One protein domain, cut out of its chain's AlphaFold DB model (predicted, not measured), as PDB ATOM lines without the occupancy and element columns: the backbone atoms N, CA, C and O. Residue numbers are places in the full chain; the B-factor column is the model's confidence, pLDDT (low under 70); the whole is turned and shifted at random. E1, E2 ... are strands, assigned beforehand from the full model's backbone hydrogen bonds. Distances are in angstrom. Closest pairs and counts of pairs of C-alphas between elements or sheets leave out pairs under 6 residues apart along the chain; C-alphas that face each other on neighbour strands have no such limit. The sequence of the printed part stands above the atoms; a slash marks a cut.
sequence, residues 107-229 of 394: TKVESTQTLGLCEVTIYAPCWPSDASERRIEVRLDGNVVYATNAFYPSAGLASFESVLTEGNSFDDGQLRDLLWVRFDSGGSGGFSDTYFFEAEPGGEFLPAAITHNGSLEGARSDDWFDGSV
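This is residues 107 to 229 of the 394 residues of an uncharacterized protein of Planctomycetes bacterium (UniProt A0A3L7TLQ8). Two small, strongly twisted sheets of four strands each stand face to face as a sandwich, one made of E1 to E4 and the other of E5 to E8, their strands nearly in line at 7 degrees. The chain completes the first sheet before it passes to the second through the tight link from E4 to E5, and a 13-residue link between E5 and E6 and a 17-residue stretch after E8 lie outside the two sheets. The printed part has 123 residues with no named helix and eight named strands, E1 to E8 in chain order; the class is all strand. The orders are E1 - E2 - E3 - E4 and E5 - E6 - E7 - E8, all antiparallel, and each sheet is a meander, each strand the antiparallel neighbour of the one before. The whole is compact, with a radius of gyration of the C-alphas of 15.4 A and spans of 50 by 35 by 22 A.

In one sheet, E6, residues 175 to 184, is an inner strand between E5, residues 153 to 161, and E7, residues 192 to 199. N 156 and O 180 are 3.0 A apart, and N 181 and O 195 are 2.8 A apart, both within hydrogen-bond range. E8, residues 205 to 212, is an edge strand beside E7, with N 196 and O 209 at 2.8 A. In the other sheet E1, residues 107 to 115, forms a hairpin with E2, residues 118 to 125, with N 113 and O 120 at 2.8 A. E3, residues 134 to 140, follows, with N 121 and O 137 at 2.8 A, then the edge strand E4, residues 143 to 150, with N 138 and O 146 at 2.8 A. Between the sheets, the closest C-alphas of E4 and E6 are those of Ala 150 and Phe 183, 5.9 A apart, and those of E1 and E5 are Leu 115 and Leu 157, 6.4 A apart. E1 and E8 are apart.

E6 is 26.5 A long from first to last C-alpha, E5 24.8 A, E2 22.7 A, E7 22.3 A and E1 21.9 A. E1 bends by 56 degrees at residue 110, and E5 by 51 degrees at residue 156. C-alpha 107 is at (-10.492, -4.075, -11.334), C-alpha 175 at (7.472, 20.832, 7.966) and C-alpha 212 at (13.913, 8.423, -9.913).

The C-alphas of Ser 129 and Asp 171 are the two farthest apart, at 51.4 A. The printed part has no cut, and the link from E5 to E6 is long. The mean pLDDT of the printed part is 72.7; 47 residues are under 70, among them residues 160 to 176 and 214 to 228.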
ATOM      1  N   THR A 107     -11.274  -4.324 -12.539       83.50
ATOM      2  CA  THR A 107     -10.492  -4.075 -11.334       83.50
ATOM      3  C   THR A 107     -11.308  -4.332 -10.068       83.50
ATOM      4  O   THR A 107     -12.540  -4.261 -10.055       83.50
ATOM      5  N   LYS A 108     -10.602  -4.655  -8.988       88.12
ATOM      6  CA  LYS A 108     -11.116  -4.777  -7.623       88.12
ATOM      7  C   LYS A 108     -10.297  -3.878  -6.709       88.12
ATOM      8  O   LYS A 108      -9.103  -3.702  -6.935       88.12
ATOM      9  N   VAL A 109     -10.914  -3.358  -5.656       91.19
ATOM     10  CA  VAL A 109     -10.181  -2.626  -4.616       91.19
ATOM     11  C   VAL A 109      -9.287  -3.609  -3.863       91.19
ATOM     12  O   VAL A 109      -9.760  -4.636  -3.375       91.19
ATOM     13  N   GLU A 110      -7.995  -3.311  -3.802       90.25
ATOM     14  CA  GLU A 110      -7.015  -4.061  -3.017       90.25
ATOM     15  C   GLU A 110      -6.796  -3.413  -1.652       90.25
ATOM     16  O   GLU A 110      -6.788  -4.106  -0.637       90.25
ATOM     17  N   SER A 111      -6.657  -2.088  -1.619       92.56
ATOM     18  CA  SER A 111      -6.569  -1.328  -0.373       92.56
ATOM     19  C   SER A 111      -7.099   0.088  -0.558       92.56
ATOM     20  O   SER A 111      -6.996   0.654  -1.644       92.56
ATOM     21  N   THR A 112      -7.630   0.651   0.523       94.94
ATOM     22  CA  THR A 112      -8.008   2.060   0.631       94.94
ATOM     23  C   THR A 112      -7.407   2.589   1.923       94.94
ATOM     24  O   THR A 112      -7.543   1.955   2.973       94.94
ATOM     25  N   GLN A 113      -6.699   3.709   1.843       94.56
ATOM     26  CA  GLN A 113      -5.969   4.314   2.951       94.56
ATOM     27  C   GLN A 113      -6.276   5.808   3.008       94.56
ATOM     28  O   GLN A 113      -6.307   6.475   1.978       94.56
ATOM     29  N   THR A 114      -6.470   6.344   4.209       93.75
ATOM     30  CA  THR A 114      -6.572   7.793   4.423       93.75
ATOM     31  C   THR A 114      -5.197   8.326   4.808       93.75
ATOM     32  O   THR A 114      -4.651   7.941   5.843       93.75
ATOM     33  N   LEU A 115      -4.632   9.182   3.962       90.88
ATOM     34  CA  LEU A 115      -3.300   9.761   4.091       90.88
ATOM     35  C   LEU A 115      -3.432  11.288   4.112       90.88
ATOM     36  O   LEU A 115      -3.522  11.936   3.071       90.88
ATOM     37  N   GLY A 116      -3.470  11.859   5.317       87.31
ATOM     38  CA  GLY A 116      -3.654  13.295   5.510       87.31
ATOM     39  C   GLY A 116      -5.056  13.706   5.070       87.31
ATOM     40  O   GLY A 116      -6.042  13.179   5.584       87.31
ATOM     41  N   LEU A 117      -5.131  14.626   4.110       88.38
ATOM     42  CA  LEU A 117      -6.386  15.076   3.495       88.38
ATOM     43  C   LEU A 117      -6.856  14.162   2.354       88.38
ATOM     44  O   LEU A 117      -7.976  14.312   1.868       88.38
ATOM     45  N   CYS A 118      -6.015  13.222   1.920       91.00
ATOM     46  CA  CYS A 118      -6.280  12.398   0.754       91.00
ATOM     47  C   CYS A 118      -6.790  11.001   1.122       91.00
ATOM     48  O   CYS A 118      -6.361  10.382   2.097       91.00
ATOM     49  N   GLU A 119      -7.660  10.454   0.280       94.00
ATOM     50  CA  GLU A 119      -8.005   9.035   0.260       94.00
ATOM     51  C   GLU A 119      -7.299   8.378  -0.927       94.00
ATOM     52  O   GLU A 119      -7.544   8.727  -2.080       94.00
ATOM     53  N   VAL A 120      -6.419   7.419  -0.656       94.81
ATOM     54  CA  VAL A 120      -5.690   6.675  -1.683       94.81
ATOM     55  C   VAL A 120      -6.268   5.278  -1.802       94.81
ATOM     56  O   VAL A 120      -6.260   4.508  -0.842       94.81
ATOM     57  N   THR A 121      -6.744   4.933  -2.992       94.88
ATOM     58  CA  THR A 121      -7.248   3.601  -3.321       94.88
ATOM     59  C   THR A 121      -6.341   2.930  -4.340       94.88
ATOM     60  O   THR A 121      -6.078   3.468  -5.411       94.88
ATOM     61  N   ILE A 122      -5.878   1.725  -4.016       92.56
ATOM     62  CA  ILE A 122      -5.132   0.861  -4.931       92.56
ATOM     63  C   ILE A 122      -6.073  -0.229  -5.425       92.56
ATOM     64  O   ILE A 122      -6.674  -0.970  -4.642       92.56
ATOM     65  N   TYR A 123      -6.167  -0.338  -6.740       90.19
ATOM     66  CA  TYR A 123      -6.949  -1.318  -7.460       90.19
ATOM     67  C   TYR A 123      -6.037  -2.396  -8.036       90.19
ATOM     68  O   TYR A 123      -5.038  -2.106  -8.694       90.19
ATOM     69  N   ALA A 124      -6.432  -3.648  -7.843       87.88
ATOM     70  CA  ALA A 124      -5.820  -4.792  -8.493       87.88
ATOM     71  C   ALA A 124      -6.678  -5.263  -9.675       87.88
ATOM     72  O   ALA A 124      -7.911  -5.198  -9.608       87.88
ATOM     73  N   PRO A 125      -6.067  -5.821 -10.724       83.69
ATOM     74  CA  PRO A 125      -6.796  -6.478 -11.796       83.69
ATOM     75  C   PRO A 125      -7.588  -7.681 -11.256       83.69
ATOM     76  O   PRO A 125      -7.118  -8.461 -10.419       83.69
ATOM     77  N   CYS A 126      -8.818  -7.852 -11.740       81.62
ATOM     78  CA  CYS A 126      -9.641  -9.032 -11.459       81.62
ATOM     79  C   CYS A 126      -9.166 -10.265 -12.238       81.62
ATOM     80  O   CYS A 126      -9.450 -11.399 -11.845       81.62
ATOM     81  N   TRP A 127      -8.469 -10.042 -13.351       77.94
ATOM     82  CA  TRP A 127      -8.108 -11.068 -14.317       77.94
ATOM     83  C   TRP A 127      -6.614 -11.391 -14.219       77.94
ATOM     84  O   TRP A 127      -5.795 -10.482 -14.320       77.94
ATOM     85  N   PRO A 128      -6.228 -12.673 -14.075       67.12
ATOM     86  CA  PRO A 128      -4.820 -13.065 -13.967       67.12
ATOM     87  C   PRO A 128      -3.955 -12.670 -15.168       67.12
ATOM     88  O   PRO A 128      -2.748 -12.537 -15.021       67.12
ATOM     89  N   SER A 129      -4.555 -12.497 -16.351       65.19
ATOM     90  CA  SER A 129      -3.834 -12.048 -17.544       65.19
ATOM     91  C   SER A 129      -3.486 -10.560 -17.535       65.19
ATOM     92  O   SER A 129      -2.626 -10.167 -18.307       65.19
ATOM     93  N   ASP A 130      -4.098  -9.769 -16.649       64.31
ATOM     94  CA  ASP A 130      -3.840  -8.330 -16.500       64.31
ATOM     95  C   ASP A 130      -2.973  -8.044 -15.258       64.31
ATOM     96  O   ASP A 130      -2.853  -6.902 -14.834       64.31
ATOM     97  N   ALA A 131      -2.399  -9.086 -14.633       55.62
ATOM     98  CA  ALA A 131      -1.812  -9.062 -13.287       55.62
ATOM     99  C   ALA A 131      -0.662  -8.058 -13.065       55.62
ATOM    100  O   ALA A 131      -0.297  -7.819 -11.913       55.62
ATOM    101  N   SER A 132      -0.093  -7.499 -14.131       59.03
ATOM    102  CA  SER A 132       0.989  -6.517 -14.091       59.03
ATOM    103  C   SER A 132       0.535  -5.114 -13.695       59.03
ATOM    104  O   SER A 132       1.289  -4.405 -13.032       59.03
ATOM    105  N   GLU A 133      -0.676  -4.711 -14.074       68.56
ATOM    106  CA  GLU A 133      -1.092  -3.309 -14.023       68.56
ATOM    107  C   GLU A 133      -2.098  -3.101 -12.896       68.56
ATOM    108  O   GLU A 133      -3.282  -3.432 -12.990       68.56
ATOM    109  N   ARG A 134      -1.602  -2.582 -11.771       83.06
ATOM    110  CA  ARG A 134      -2.452  -2.059 -10.703       83.06
ATOM    111  C   ARG A 134      -2.751  -0.601 -11.014       83.06
ATOM    112  O   ARG A 134      -1.928   0.083 -11.607       83.06
ATOM    113  N   ARG A 135      -3.901  -0.107 -10.574       85.94
ATOM    114  CA  ARG A 135      -4.257   1.311 -10.703       85.94
ATOM    115  C   ARG A 135      -4.256   1.950  -9.331       85.94
ATOM    116  O   ARG A 135      -4.798   1.370  -8.395       85.94
ATOM    117  N   ILE A 136      -3.667   3.125  -9.199       88.88
ATOM    118  CA  ILE A 136      -3.796   3.951  -8.001       88.88
ATOM    119  C   ILE A 136      -4.720   5.123  -8.306       88.88
ATOM    120  O   ILE A 136      -4.659   5.687  -9.394       88.88
ATOM    121  N   GLU A 137      -5.586   5.464  -7.358       91.62
ATOM    122  CA  GLU A 137      -6.395   6.679  -7.380       91.62
ATOM    123  C   GLU A 137      -6.212   7.425  -6.065       91.62
ATOM    124  O   GLU A 137      -6.296   6.834  -4.990       91.62
ATOM    125  N   VAL A 138      -5.990   8.727  -6.154       91.06
ATOM    126  CA  VAL A 138      -5.933   9.657  -5.034       91.06
ATOM    127  C   VAL A 138      -7.137  10.574  -5.134       91.06
ATOM    128  O   VAL A 138      -7.395  11.181  -6.178       91.06
ATOM    129  N   ARG A 139      -7.873  10.676  -4.031       90.56
ATOM    130  CA  ARG A 139      -9.009  11.573  -3.884       90.56
ATOM    131  C   ARG A 139      -8.732  12.643  -2.848       90.56
ATOM    132  O   ARG A 139      -8.194  12.338  -1.789       90.56
ATOM    133  N   LEU A 140      -9.159  13.862  -3.140       87.81
ATOM    134  CA  LEU A 140      -9.166  14.999  -2.223       87.81
ATOM    135  C   LEU A 140     -10.594  15.549  -2.194       87.81
ATOM    136  O   LEU A 140     -11.196  15.763  -3.246       87.81
ATOM    137  N   ASP A 141     -11.173  15.680  -0.999       85.81
ATOM    138  CA  ASP A 141     -12.570  16.101  -0.802       85.81
ATOM    139  C   ASP A 141     -13.598  15.296  -1.633       85.81
ATOM    140  O   ASP A 141     -14.628  15.802  -2.074       85.81
ATOM    141  N   GLY A 142     -13.314  14.006  -1.847       84.81
ATOM    142  CA  GLY A 142     -14.164  13.077  -2.601       84.81
ATOM    143  C   GLY A 142     -13.977  13.098  -4.123       84.81
ATOM    144  O   GLY A 142     -14.490  12.197  -4.789       84.81
ATOM    145  N   ASN A 143     -13.213  14.047  -4.669       84.31
ATOM    146  CA  ASN A 143     -12.921  14.149  -6.103       84.31
ATOM    147  C   ASN A 143     -11.621  13.420  -6.447       84.31
ATOM    148  O   ASN A 143     -10.672  13.467  -5.666       84.31
ATOM    149  N   VAL A 144     -11.558  12.757  -7.605       87.56
ATOM    150  CA  VAL A 144     -10.328  12.101  -8.079       87.56
ATOM    151  C   VAL A 144      -9.376  13.172  -8.600       87.56
ATOM    152  O   VAL A 144      -9.625  13.768  -9.638       87.56
ATOM    153  N   VAL A 145      -8.279  13.397  -7.881       83.44
ATOM    154  CA  VAL A 145      -7.267  14.407  -8.236       83.44
ATOM    155  C   VAL A 145      -6.050  13.802  -8.930       83.44
ATOM    156  O   VAL A 145      -5.332  14.494  -9.645       83.44
ATOM    157  N   TYR A 146      -5.833  12.497  -8.761       84.25
ATOM    158  CA  TYR A 146      -4.783  11.760  -9.450       84.25
ATOM    159  C   TYR A 146      -5.186  10.298  -9.652       84.25
ATOM    160  O   TYR A 146      -5.669   9.648  -8.730       84.25
ATOM    161  N   ALA A 147      -4.973   9.768 -10.857       85.31
ATOM    162  CA  ALA A 147      -5.064   8.344 -11.142       85.31
ATOM    163  C   ALA A 147      -4.012   7.927 -12.181       85.31
ATOM    164  O   ALA A 147      -3.790   8.655 -13.146       85.31
ATOM    165  N   THR A 148      -3.391   6.759 -12.003       79.56
ATOM    166  CA  THR A 148      -2.464   6.169 -12.990       79.56
ATOM    167  C   THR A 148      -2.390   4.656 -12.839       79.56
ATOM    168  O   THR A 148      -2.621   4.126 -11.743       79.56
ATOM    169  N   ASN A 149      -2.039   3.954 -13.916       78.88
ATOM    170  CA  ASN A 149      -1.601   2.569 -13.811       78.88
ATOM    171  C   ASN A 149      -0.125   2.508 -13.403       78.88
ATOM    172  O   ASN A 149       0.665   3.399 -13.708       78.88
ATOM    173  N   ALA A 150       0.236   1.469 -12.656       76.19
ATOM    174  CA  ALA A 150       1.583   1.267 -12.168       76.19
ATOM    175  C   ALA A 150       1.857  -0.181 -11.757       76.19
ATOM    176  O   ALA A 150       0.980  -0.923 -11.299       76.19
ATOM    177  N   PHE A 151       3.134  -0.543 -11.835       76.62
ATOM    178  CA  PHE A 151       3.656  -1.763 -11.239       76.62
ATOM    179  C   PHE A 151       3.854  -1.544  -9.736       76.62
ATOM    180  O   PHE A 151       4.484  -0.575  -9.317       76.62
ATOM    181  N   TYR A 152       3.273  -2.440  -8.932       80.31
ATOM    182  CA  TYR A 152       3.413  -2.470  -7.470       80.31
ATOM    183  C   TYR A 152       3.318  -1.078  -6.795       80.31
ATOM    184  O   TYR A 152       4.252  -0.666  -6.103       80.31
ATOM    185  N   PRO A 153       2.216  -0.327  -6.991       87.25
ATOM    186  CA  PRO A 153       2.070   0.994  -6.414       87.25
ATOM    187  C   PRO A 153       2.015   0.924  -4.888       87.25
ATOM    188  O   PRO A 153       1.417   0.016  -4.303       87.25
ATOM    189  N   SER A 154       2.595   1.930  -4.251       89.12
ATOM    190  CA  SER A 154       2.488   2.197  -2.821       89.12
ATOM    191  C   SER A 154       2.336   3.695  -2.591       89.12
ATOM    192  O   SER A 154       2.666   4.502  -3.458       89.12
ATOM    193  N   ALA A 155       1.799   4.077  -1.439       92.75
ATOM    194  CA  ALA A 155       1.633   5.475  -1.081       92.75
ATOM    195  C   ALA A 155       1.840   5.672   0.415       92.75
ATOM    196  O   ALA A 155       1.668   4.739   1.205       92.75
ATOM    197  N   GLY A 156       2.174   6.896   0.798       91.62
ATOM    198  CA  GLY A 156       2.317   7.283   2.191       91.62
ATOM    199  C   GLY A 156       2.436   8.789   2.352       91.62
ATOM    200  O   GLY A 156       2.302   9.548   1.396       91.62
ATOM    201  N   LEU A 157       2.690   9.211   3.585       89.88
ATOM    202  CA  LEU A 157       3.013  10.595   3.908       89.88
ATOM    203  C   LEU A 157       4.495  10.704   4.235       89.88
ATOM    204  O   LEU A 157       5.084   9.782   4.809       89.88
ATOM    205  N   ALA A 158       5.086  11.830   3.875       82.31
ATOM    206  CA  ALA A 158       6.422  12.205   4.293       82.31
ATOM    207  C   ALA A 158       6.424  13.685   4.663       82.31
ATOM    208  O   ALA A 158       5.950  14.517   3.896       82.31
ATOM    209  N   SER A 159       6.971  14.005   5.831       75.06
ATOM    210  CA  SER A 159       7.158  15.390   6.249       75.06
ATOM    211  C   SER A 159       8.495  15.888   5.703       75.06
ATOM    212  O   SER A 159       9.545  15.343   6.050       75.06
ATOM    213  N   PHE A 160       8.461  16.906   4.848       66.25
ATOM    214  CA  PHE A 160       9.656  17.547   4.308       66.25
ATOM    215  C   PHE A 160       9.872  18.904   4.963       66.25
ATOM    216  O   PHE A 160       8.935  19.679   5.156       66.25
ATOM    217  N   GLU A 161      11.126  19.205   5.287       59.22
ATOM    218  CA  GLU A 161      11.540  20.579   5.555       59.22
ATOM    219  C   GLU A 161      11.483  21.340   4.222       59.22
ATOM    220  O   GLU A 161      11.934  20.803   3.210       59.22
ATOM    221  N   SER A 162      10.902  22.547   4.213       51.97
ATOM    222  CA  SER A 162      10.548  23.383   3.035       51.97
ATOM    223  C   SER A 162      11.645  23.669   1.980       51.97
ATOM    224  O   SER A 162      11.426  24.412   1.033       51.97
ATOM    225  N   VAL A 163      12.815  23.044   2.084       46.16
ATOM    226  CA  VAL A 163      14.002  23.184   1.227       46.16
ATOM    227  C   VAL A 163      13.773  22.718  -0.228       46.16
ATOM    228  O   VAL A 163      14.654  22.880  -1.067       46.16
ATOM    229  N   LEU A 164      12.616  22.130  -0.559       50.16
ATOM    230  CA  LEU A 164      12.298  21.669  -1.919       50.16
ATOM    231  C   LEU A 164      11.600  22.717  -2.804       50.16
ATOM    232  O   LEU A 164      11.500  22.489  -4.005       50.16
ATOM    233  N   THR A 165      11.168  23.857  -2.262       45.91
ATOM    234  CA  THR A 165      10.488  24.916  -3.026       45.91
ATOM    235  C   THR A 165      11.313  26.204  -3.044       45.91
ATOM    236  O   THR A 165      11.018  27.174  -2.348       45.91
ATOM    237  N   GLU A 166      12.362  26.258  -3.869       43.12
ATOM    238  CA  GLU A 166      12.957  27.553  -4.225       43.12
ATOM    239  C   GLU A 166      12.004  28.293  -5.173       43.12
ATOM    240  O   GLU A 166      11.770  27.868  -6.299       43.12
ATOM    241  N   GLY A 167      11.428  29.403  -4.707       44.28
ATOM    242  CA  GLY A 167      10.649  30.304  -5.563       44.28
ATOM    243  C   GLY A 167       9.613  31.146  -4.835       44.28
ATOM    244  O   GLY A 167       9.348  32.271  -5.249       44.28
ATOM    245  N   ASN A 168       9.092  30.672  -3.703       38.91
ATOM    246  CA  ASN A 168       8.197  31.465  -2.875       38.91
ATOM    247  C   ASN A 168       8.820  31.675  -1.498       38.91
ATOM    248  O   ASN A 168       9.075  30.724  -0.767       38.91
ATOM    249  N   SER A 169       9.059  32.936  -1.146       38.22
ATOM    250  CA  SER A 169       9.407  33.353   0.208       38.22
ATOM    251  C   SER A 169       8.262  32.993   1.165       38.22
ATOM    252  O   SER A 169       7.357  33.798   1.386       38.22
ATOM    253  N   PHE A 170       8.282  31.781   1.701       43.28
ATOM    254  CA  PHE A 170       7.445  31.373   2.820       43.28
ATOM    255  C   PHE A 170       8.354  31.088   4.016       43.28
ATOM    256  O   PHE A 170       9.423  30.503   3.863       43.28
ATOM    257  N   ASP A 171       7.945  31.606   5.175       46.09
ATOM    258  CA  ASP A 171       8.709  31.673   6.423       46.09
ATOM    259  C   ASP A 171       9.403  30.358   6.830       46.09
ATOM    260  O   ASP A 171       8.859  29.261   6.690       46.09
ATOM    261  N   ASP A 172      10.596  30.533   7.405       46.03
ATOM    262  CA  ASP A 172      11.496  29.554   8.019       46.03
ATOM    263  C   ASP A 172      10.832  28.270   8.572       46.03
ATOM    264  O   ASP A 172      10.060  28.290   9.534       46.03
ATOM    265  N   GLY A 173      11.261  27.112   8.056       51.66
ATOM    266  CA  GLY A 173      11.325  25.865   8.833       51.66
ATOM    267  C   GLY A 173      10.014  25.118   9.111       51.66
ATOM    268  O   GLY A 173      10.011  24.215   9.951       51.66
ATOM    269  N   GLN A 174       8.902  25.432   8.440       54.97
ATOM    270  CA  GLN A 174       7.697  24.600   8.562       54.97
ATOM    271  C   GLN A 174       7.855  23.267   7.814       54.97
ATOM    272  O   GLN A 174       8.137  23.230   6.615       54.97
ATOM    273  N   LEU A 175       7.646  22.163   8.542       59.12
ATOM    274  CA  LEU A 175       7.472  20.832   7.966       59.12
ATOM    275  C   LEU A 175       6.144  20.790   7.205       59.12
ATOM    276  O   LEU A 175       5.098  21.087   7.785       59.12
ATOM    277  N   ARG A 176       6.187  20.404   5.928       68.62
ATOM    278  CA  ARG A 176       4.995  20.132   5.116       68.62
ATOM    279  C   ARG A 176       4.825  18.632   4.941       68.62
ATOM    280  O   ARG A 176       5.782  17.944   4.586       68.62
ATOM    281  N   ASP A 177       3.615  18.137   5.175       78.31
ATOM    282  CA  ASP A 177       3.268  16.750   4.881       78.31
ATOM    283  C   ASP A 177       2.964  16.622   3.389       78.31
ATOM    284  O   ASP A 177       1.962  17.135   2.897       78.31
ATOM    285  N   LEU A 178       3.848  15.932   2.673       83.88
ATOM    286  CA  LEU A 178       3.654  15.580   1.276       83.88
ATOM    287  C   LEU A 178       3.063  14.180   1.186       83.88
ATOM    288  O   LEU A 178       3.571  13.229   1.796       83.88
ATOM    289  N   LEU A 179       2.019  14.039   0.374       89.25
ATOM    290  CA  LEU A 179       1.597  12.729  -0.093       89.25
ATOM    291  C   LEU A 179       2.645  12.241  -1.084       89.25
ATOM    292  O   LEU A 179       2.961  12.941  -2.040       89.25
ATOM    293  N   TRP A 180       3.154  11.032  -0.897       89.38
ATOM    294  CA  TRP A 180       3.965  10.383  -1.910       89.38
ATOM    295  C   TRP A 180       3.258   9.164  -2.475       89.38
ATOM    296  O   TRP A 180       2.590   8.415  -1.761       89.38
ATOM    297  N   VAL A 181       3.434   8.963  -3.775       88.62
ATOM    298  CA  VAL A 181       2.990   7.791  -4.513       88.62
ATOM    299  C   VAL A 181       4.195   7.216  -5.237       88.62
ATOM    300  O   VAL A 181       4.852   7.904  -6.011       88.62
ATOM    301  N   ARG A 182       4.501   5.951  -4.971       87.31
ATOM    302  CA  ARG A 182       5.662   5.249  -5.509       87.31
ATOM    303  C   ARG A 182       5.237   4.090  -6.386       87.31
ATOM    304  O   ARG A 182       4.357   3.317  -6.011       87.31
ATOM    305  N   PHE A 183       5.945   3.921  -7.493       84.50
ATOM    306  CA  PHE A 183       5.813   2.796  -8.408       84.50
ATOM    307  C   PHE A 183       7.110   2.018  -8.421       84.50
ATOM    308  O   PHE A 183       8.155   2.569  -8.764       84.50
ATOM    309  N   ASP A 184       7.050   0.742  -8.051       76.88
ATOM    310  CA  ASP A 184       8.193  -0.146  -8.194       76.88
ATOM    311  C   ASP A 184       8.100  -0.814  -9.554       76.88
ATOM    312  O   ASP A 184       7.242  -1.655  -9.813       76.88
ATOM    313  N   SER A 185       9.018  -0.457 -10.441       64.62
ATOM    314  CA  SER A 185       8.950  -0.899 -11.823       64.62
ATOM    315  C   SER A 185       9.450  -2.344 -12.020       64.62
ATOM    316  O   SER A 185       9.380  -2.866 -13.123       64.62
ATOM    317  N   GLY A 186       9.867  -3.028 -10.943       54.44
ATOM    318  CA  GLY A 186      10.117  -4.473 -10.903       54.44
ATOM    319  C   GLY A 186      11.384  -4.920 -11.647       54.44
ATOM    320  O   GLY A 186      11.462  -4.910 -12.865       54.44
ATOM    321  N   GLY A 187      12.401  -5.373 -10.914       56.09
ATOM    322  CA  GLY A 187      13.641  -5.929 -11.470       56.09
ATOM    323  C   GLY A 187      14.715  -6.066 -10.391       56.09
ATOM    324  O   GLY A 187      14.582  -5.483  -9.316       56.09
ATOM    325  N   SER A 188      15.796  -6.807 -10.660       49.72
ATOM    326  CA  SER A 188      16.904  -6.989  -9.698       49.72
ATOM    327  C   SER A 188      17.578  -5.674  -9.274       49.72
ATOM    328  O   SER A 188      18.224  -5.639  -8.232       49.72
ATOM    329  N   GLY A 189      17.399  -4.599 -10.052       55.97
ATOM    330  CA  GLY A 189      17.920  -3.259  -9.768       55.97
ATOM    331  C   GLY A 189      17.080  -2.393  -8.820       55.97
ATOM    332  O   GLY A 189      17.538  -1.315  -8.464       55.97
ATOM    333  N   GLY A 190      15.876  -2.819  -8.404       61.12
ATOM    334  CA  GLY A 190      15.065  -2.066  -7.429       61.12
ATOM    335  C   GLY A 190      14.627  -0.669  -7.895       61.12
ATOM    336  O   GLY A 190      14.500   0.245  -7.081       61.12
ATOM    337  N   PHE A 191      14.435  -0.493  -9.202       70.75
ATOM    338  CA  PHE A 191      14.070   0.793  -9.782       70.75
ATOM    339  C   PHE A 191      12.654   1.215  -9.379       70.75
ATOM    340  O   PHE A 191      11.732   0.394  -9.338       70.75
ATOM    341  N   SER A 192      12.503   2.496  -9.056       75.94
ATOM    342  CA  SER A 192      11.240   3.058  -8.588       75.94
ATOM    343  C   SER A 192      11.126   4.529  -8.926       75.94
ATOM    344  O   SER A 192      12.113   5.252  -8.842       75.94
ATOM    345  N   ASP A 193       9.924   4.975  -9.256       78.62
ATOM    346  CA  ASP A 193       9.626   6.398  -9.372       78.62
ATOM    347  C   ASP A 193       8.698   6.781  -8.225       78.62
ATOM    348  O   ASP A 193       7.727   6.078  -7.953       78.62
ATOM    349  N   THR A 194       9.027   7.854  -7.508       82.44
ATOM    350  CA  THR A 194       8.197   8.370  -6.411       82.44
ATOM    351  C   THR A 194       7.786   9.792  -6.722       82.44
ATOM    352  O   THR A 194       8.639  10.658  -6.876       82.44
ATOM    353  N   TYR A 195       6.484  10.007  -6.805       81.94
ATOM    354  CA  TYR A 195       5.838  11.288  -7.026       81.94
ATOM    355  C   TYR A 195       5.421  11.853  -5.677       81.94
ATOM    356  O   TYR A 195       4.844  11.133  -4.868       81.94
ATOM    357  N   PHE A 196       5.710  13.124  -5.440       81.75
ATOM    358  CA  PHE A 196       5.349  13.847  -4.228       81.75
ATOM    359  C   PHE A 196       4.337  14.927  -4.576       81.75
ATOM    360  O   PHE A 196       4.490  15.608  -5.590       81.75
ATOM    361  N   PHE A 197       3.334  15.094  -3.724       82.00
ATOM    362  CA  PHE A 197       2.226  16.012  -3.926       82.00
ATOM    363  C   PHE A 197       1.965  16.834  -2.669       82.00
ATOM    364  O   PHE A 197       1.951  16.301  -1.554       82.00
ATOM    365  N   GLU A 198       1.719  18.122  -2.874       81.12
ATOM    366  CA  GLU A 198       1.103  18.999  -1.889       81.12
ATOM    367  C   GLU A 198      -0.419  18.887  -2.010       81.12
ATOM    368  O   GLU A 198      -0.974  18.876  -3.111       81.12
ATOM    369  N   ALA A 199      -1.093  18.776  -0.869       81.38
ATOM    370  CA  ALA A 199      -2.546  18.765  -0.789       81.38
ATOM    371  C   ALA A 199      -2.985  19.826   0.217       81.38
ATOM    372  O   ALA A 199      -2.647  19.734   1.400       81.38
ATOM    373  N   GLU A 200      -3.744  20.818  -0.245       78.62
ATOM    374  CA  GLU A 200      -4.263  21.879   0.615       78.62
ATOM    375  C   GLU A 200      -5.751  21.666   0.955       78.62
ATOM    376  O   GLU A 200      -6.528  21.171   0.129       78.62
ATOM    377  N   PRO A 201      -6.197  22.033   2.175       67.81
ATOM    378  CA  PRO A 201      -7.610  21.976   2.530       67.81
ATOM    379  C   PRO A 201      -8.445  22.913   1.647       67.81
ATOM    380  O   PRO A 201      -8.288  24.130   1.706       67.81
ATOM    381  N   GLY A 202      -9.399  22.362   0.895       66.25
ATOM    382  CA  GLY A 202     -10.361  23.153   0.127       66.25
ATOM    383  C   GLY A 202      -9.864  23.697  -1.216       66.25
ATOM    384  O   GLY A 202     -10.594  24.474  -1.834       66.25
ATOM    385  N   GLY A 203      -8.690  23.295  -1.702       67.88
ATOM    386  CA  GLY A 203      -8.281  23.654  -3.056       67.88
ATOM    387  C   GLY A 203      -6.816  23.385  -3.339       67.88
ATOM    388  O   GLY A 203      -5.962  23.937  -2.672       67.88
ATOM    389  N   GLU A 204      -6.586  22.623  -4.405       72.69
ATOM    390  CA  GLU A 204      -5.304  22.329  -5.053       72.69
ATOM    391  C   GLU A 204      -4.572  21.068  -4.554       72.69
ATOM    392  O   GLU A 204      -4.250  20.872  -3.382       72.69
ATOM    393  N   PHE A 205      -4.346  20.175  -5.519       78.56
ATOM    394  CA  PHE A 205      -3.493  19.001  -5.420       78.56
ATOM    395  C   PHE A 205      -2.352  19.218  -6.411       78.56
ATOM    396  O   PHE A 205      -2.559  19.110  -7.624       78.56
ATOM    397  N   LEU A 206      -1.186  19.616  -5.906       75.44
ATOM    398  CA  LEU A 206      -0.087  20.121  -6.725       75.44
ATOM    399  C   LEU A 206       1.096  19.153  -6.717       75.44
ATOM    400  O   LEU A 206       1.450  18.620  -5.664       75.44
ATOM    401  N   PRO A 207       1.741  18.919  -7.870       74.81
ATOM    402  CA  PRO A 207       2.945  18.107  -7.920       74.81
ATOM    403  C   PRO A 207       4.109  18.892  -7.285       74.81
ATOM    404  O   PRO A 207       4.351  20.045  -7.630       74.81
ATOM    405  N   ALA A 208       4.831  18.265  -6.357       73.06
ATOM    406  CA  ALA A 208       5.899  18.897  -5.578       73.06
ATOM    407  C   ALA A 208       7.300  18.430  -6.000       73.06
ATOM    408  O   ALA A 208       8.222  19.232  -6.102       73.06
ATOM    409  N   ALA A 209       7.474  17.126  -6.231       71.06
ATOM    410  CA  ALA A 209       8.748  16.545  -6.653       71.06
ATOM    411  C   ALA A 209       8.549  15.165  -7.290       71.06
ATOM    412  O   ALA A 209       7.544  14.494  -7.052       71.06
ATOM    413  N   ILE A 210       9.538  14.710  -8.060       73.62
ATOM    414  CA  ILE A 210       9.641  13.320  -8.521       73.62
ATOM    415  C   ILE A 210      11.049  12.821  -8.206       73.62
ATOM    416  O   ILE A 210      12.033  13.495  -8.494       73.62
ATOM    417  N   THR A 211      11.172  11.633  -7.624       73.69
ATOM    418  CA  THR A 211      12.467  10.957  -7.490       73.69
ATOM    419  C   THR A 211      12.516   9.742  -8.384       73.69
ATOM    420  O   THR A 211      11.614   8.905  -8.323       73.69
ATOM    421  N   HIS A 212      13.616   9.602  -9.115       73.75
ATOM    422  CA  HIS A 212      13.913   8.423  -9.913       73.75
ATOM    423  C   HIS A 212      14.953   7.586  -9.176       73.75
ATOM    424  O   HIS A 212      16.067   8.029  -8.899       73.75
ATOM    425  N   ASN A 213      14.578   6.363  -8.821       71.00
ATOM    426  CA  ASN A 213      15.376   5.408  -8.054       71.00
ATOM    427  C   ASN A 213      15.872   5.975  -6.714       71.00
ATOM    428  O   ASN A 213      16.988   5.696  -6.282       71.00
ATOM    429  N   GLY A 214      15.046   6.807  -6.074       66.19
ATOM    430  CA  GLY A 214      15.377   7.488  -4.821       66.19
ATOM    431  C   GLY A 214      16.336   8.676  -4.958       66.19
ATOM    432  O   GLY A 214      16.638   9.304  -3.948       66.19
ATOM    433  N   SER A 215      16.794   9.017  -6.170       64.19
ATOM    434  CA  SER A 215      17.555  10.245  -6.418       64.19
ATOM    435  C   SER A 215      16.625  11.396  -6.808       64.19
ATOM    436  O   SER A 215      15.766  11.254  -7.680       64.19
ATOM    437  N   LEU A 216      16.827  12.550  -6.166       60.16
ATOM    438  CA  LEU A 216      16.226  13.841  -6.525       60.16
ATOM    439  C   LEU A 216      16.960  14.530  -7.689       60.16
ATOM    440  O   LEU A 216      16.535  15.601  -8.113       60.16
ATOM    441  N   GLU A 217      18.058  13.961  -8.209       44.66
ATOM    442  CA  GLU A 217      18.917  14.606  -9.222       44.66
ATOM    443  C   GLU A 217      18.214  14.916 -10.560       44.66
ATOM    444  O   GLU A 217      18.785  15.622 -11.384       44.66
ATOM    445  N   GLY A 218      16.966  14.475 -10.765       42.84
ATOM    446  CA  GLY A 218      16.119  14.866 -11.902       42.84
ATOM    447  C   GLY A 218      15.069  15.951 -11.614       42.84
ATOM    448  O   GLY A 218      14.490  16.478 -12.551       42.84
ATOM    449  N   ALA A 219      14.818  16.307 -10.347       42.81
ATOM    450  CA  ALA A 219      13.761  17.250  -9.951       42.81
ATOM    451  C   ALA A 219      14.242  18.700  -9.771       42.81
ATOM    452  O   ALA A 219      13.435  19.586  -9.517       42.81
ATOM    453  N   ARG A 220      15.556  18.940  -9.855       39.75
ATOM    454  CA  ARG A 220      16.198  20.220  -9.506       39.75
ATOM    455  C   ARG A 220      16.467  21.166 -10.681       39.75
ATOM    456  O   ARG A 220      17.105  22.191 -10.461       39.75
ATOM    457  N   SER A 221      16.035  20.850 -11.902       41.34
ATOM    458  CA  SER A 221      16.095  21.819 -13.004       41.34
ATOM    459  C   SER A 221      14.724  22.443 -13.242       41.34
ATOM    460  O   SER A 221      13.710  21.740 -13.228       41.34
ATOM    461  N   ASP A 222      14.717  23.747 -13.522       45.62
ATOM    462  CA  ASP A 222      13.556  24.560 -13.924       45.62
ATOM    463  C   ASP A 222      12.753  23.966 -15.112       45.62
ATOM    464  O   ASP A 222      11.694  24.468 -15.474       45.62
ATOM    465  N   ASP A 223      13.228  22.877 -15.727       50.66
ATOM    466  CA  ASP A 223      12.582  22.190 -16.843       50.66
ATOM    467  C   ASP A 223      11.400  21.295 -16.427       50.66
ATOM    468  O   ASP A 223      10.529  21.013 -17.257       50.66
ATOM    469  N   TRP A 224      11.352  20.798 -15.183       49.53
ATOM    470  CA  TRP A 224      10.388  19.754 -14.788       49.53
ATOM    471  C   TRP A 224       9.109  20.273 -14.130       49.53
ATOM    472  O   TRP A 224       8.089  19.586 -14.208       49.53
ATOM    473  N   PHE A 225       9.137  21.476 -13.552       54.25
ATOM    474  CA  PHE A 225       8.032  22.040 -12.775       54.25
ATOM    475  C   PHE A 225       7.801  23.515 -13.123       54.25
ATOM    476  O   PHE A 225       8.503  24.395 -12.642       54.25
ATOM    477  N   ASP A 226       6.768  23.788 -13.923       56.16
ATOM    478  CA  ASP A 226       6.270  25.148 -14.183       56.16
ATOM    479  C   ASP A 226       4.990  25.393 -13.364       56.16
ATOM    480  O   ASP A 226       3.883  25.414 -13.906       56.16
ATOM    481  N   GLY A 227       5.139  25.427 -12.030       55.69
ATOM    482  CA  GLY A 227       4.170  25.906 -11.020       55.69
ATOM    483  C   GLY A 227       2.818  25.184 -10.871       55.69
ATOM    484  O   GLY A 227       2.192  25.275  -9.824       55.69
ATOM    485  N   SER A 228       2.352  24.476 -11.897       64.06
ATOM    486  CA  SER A 228       1.059  23.770 -11.957       64.06
ATOM    487  C   SER A 228       1.048  22.614 -12.964       64.06
ATOM    488  O   SER A 228       0.093  21.837 -13.010       64.06
ATOM    489  N   VAL A 229       2.099  22.488 -13.783       72.00
ATOM    490  CA  VAL A 229       2.202  21.451 -14.812       72.00
ATOM    491  C   VAL A 229       2.975  20.257 -14.286       72.00
ATOM    492  O   VAL A 229       4.131  20.366 -13.883       72.00
TER     493      VAL A 229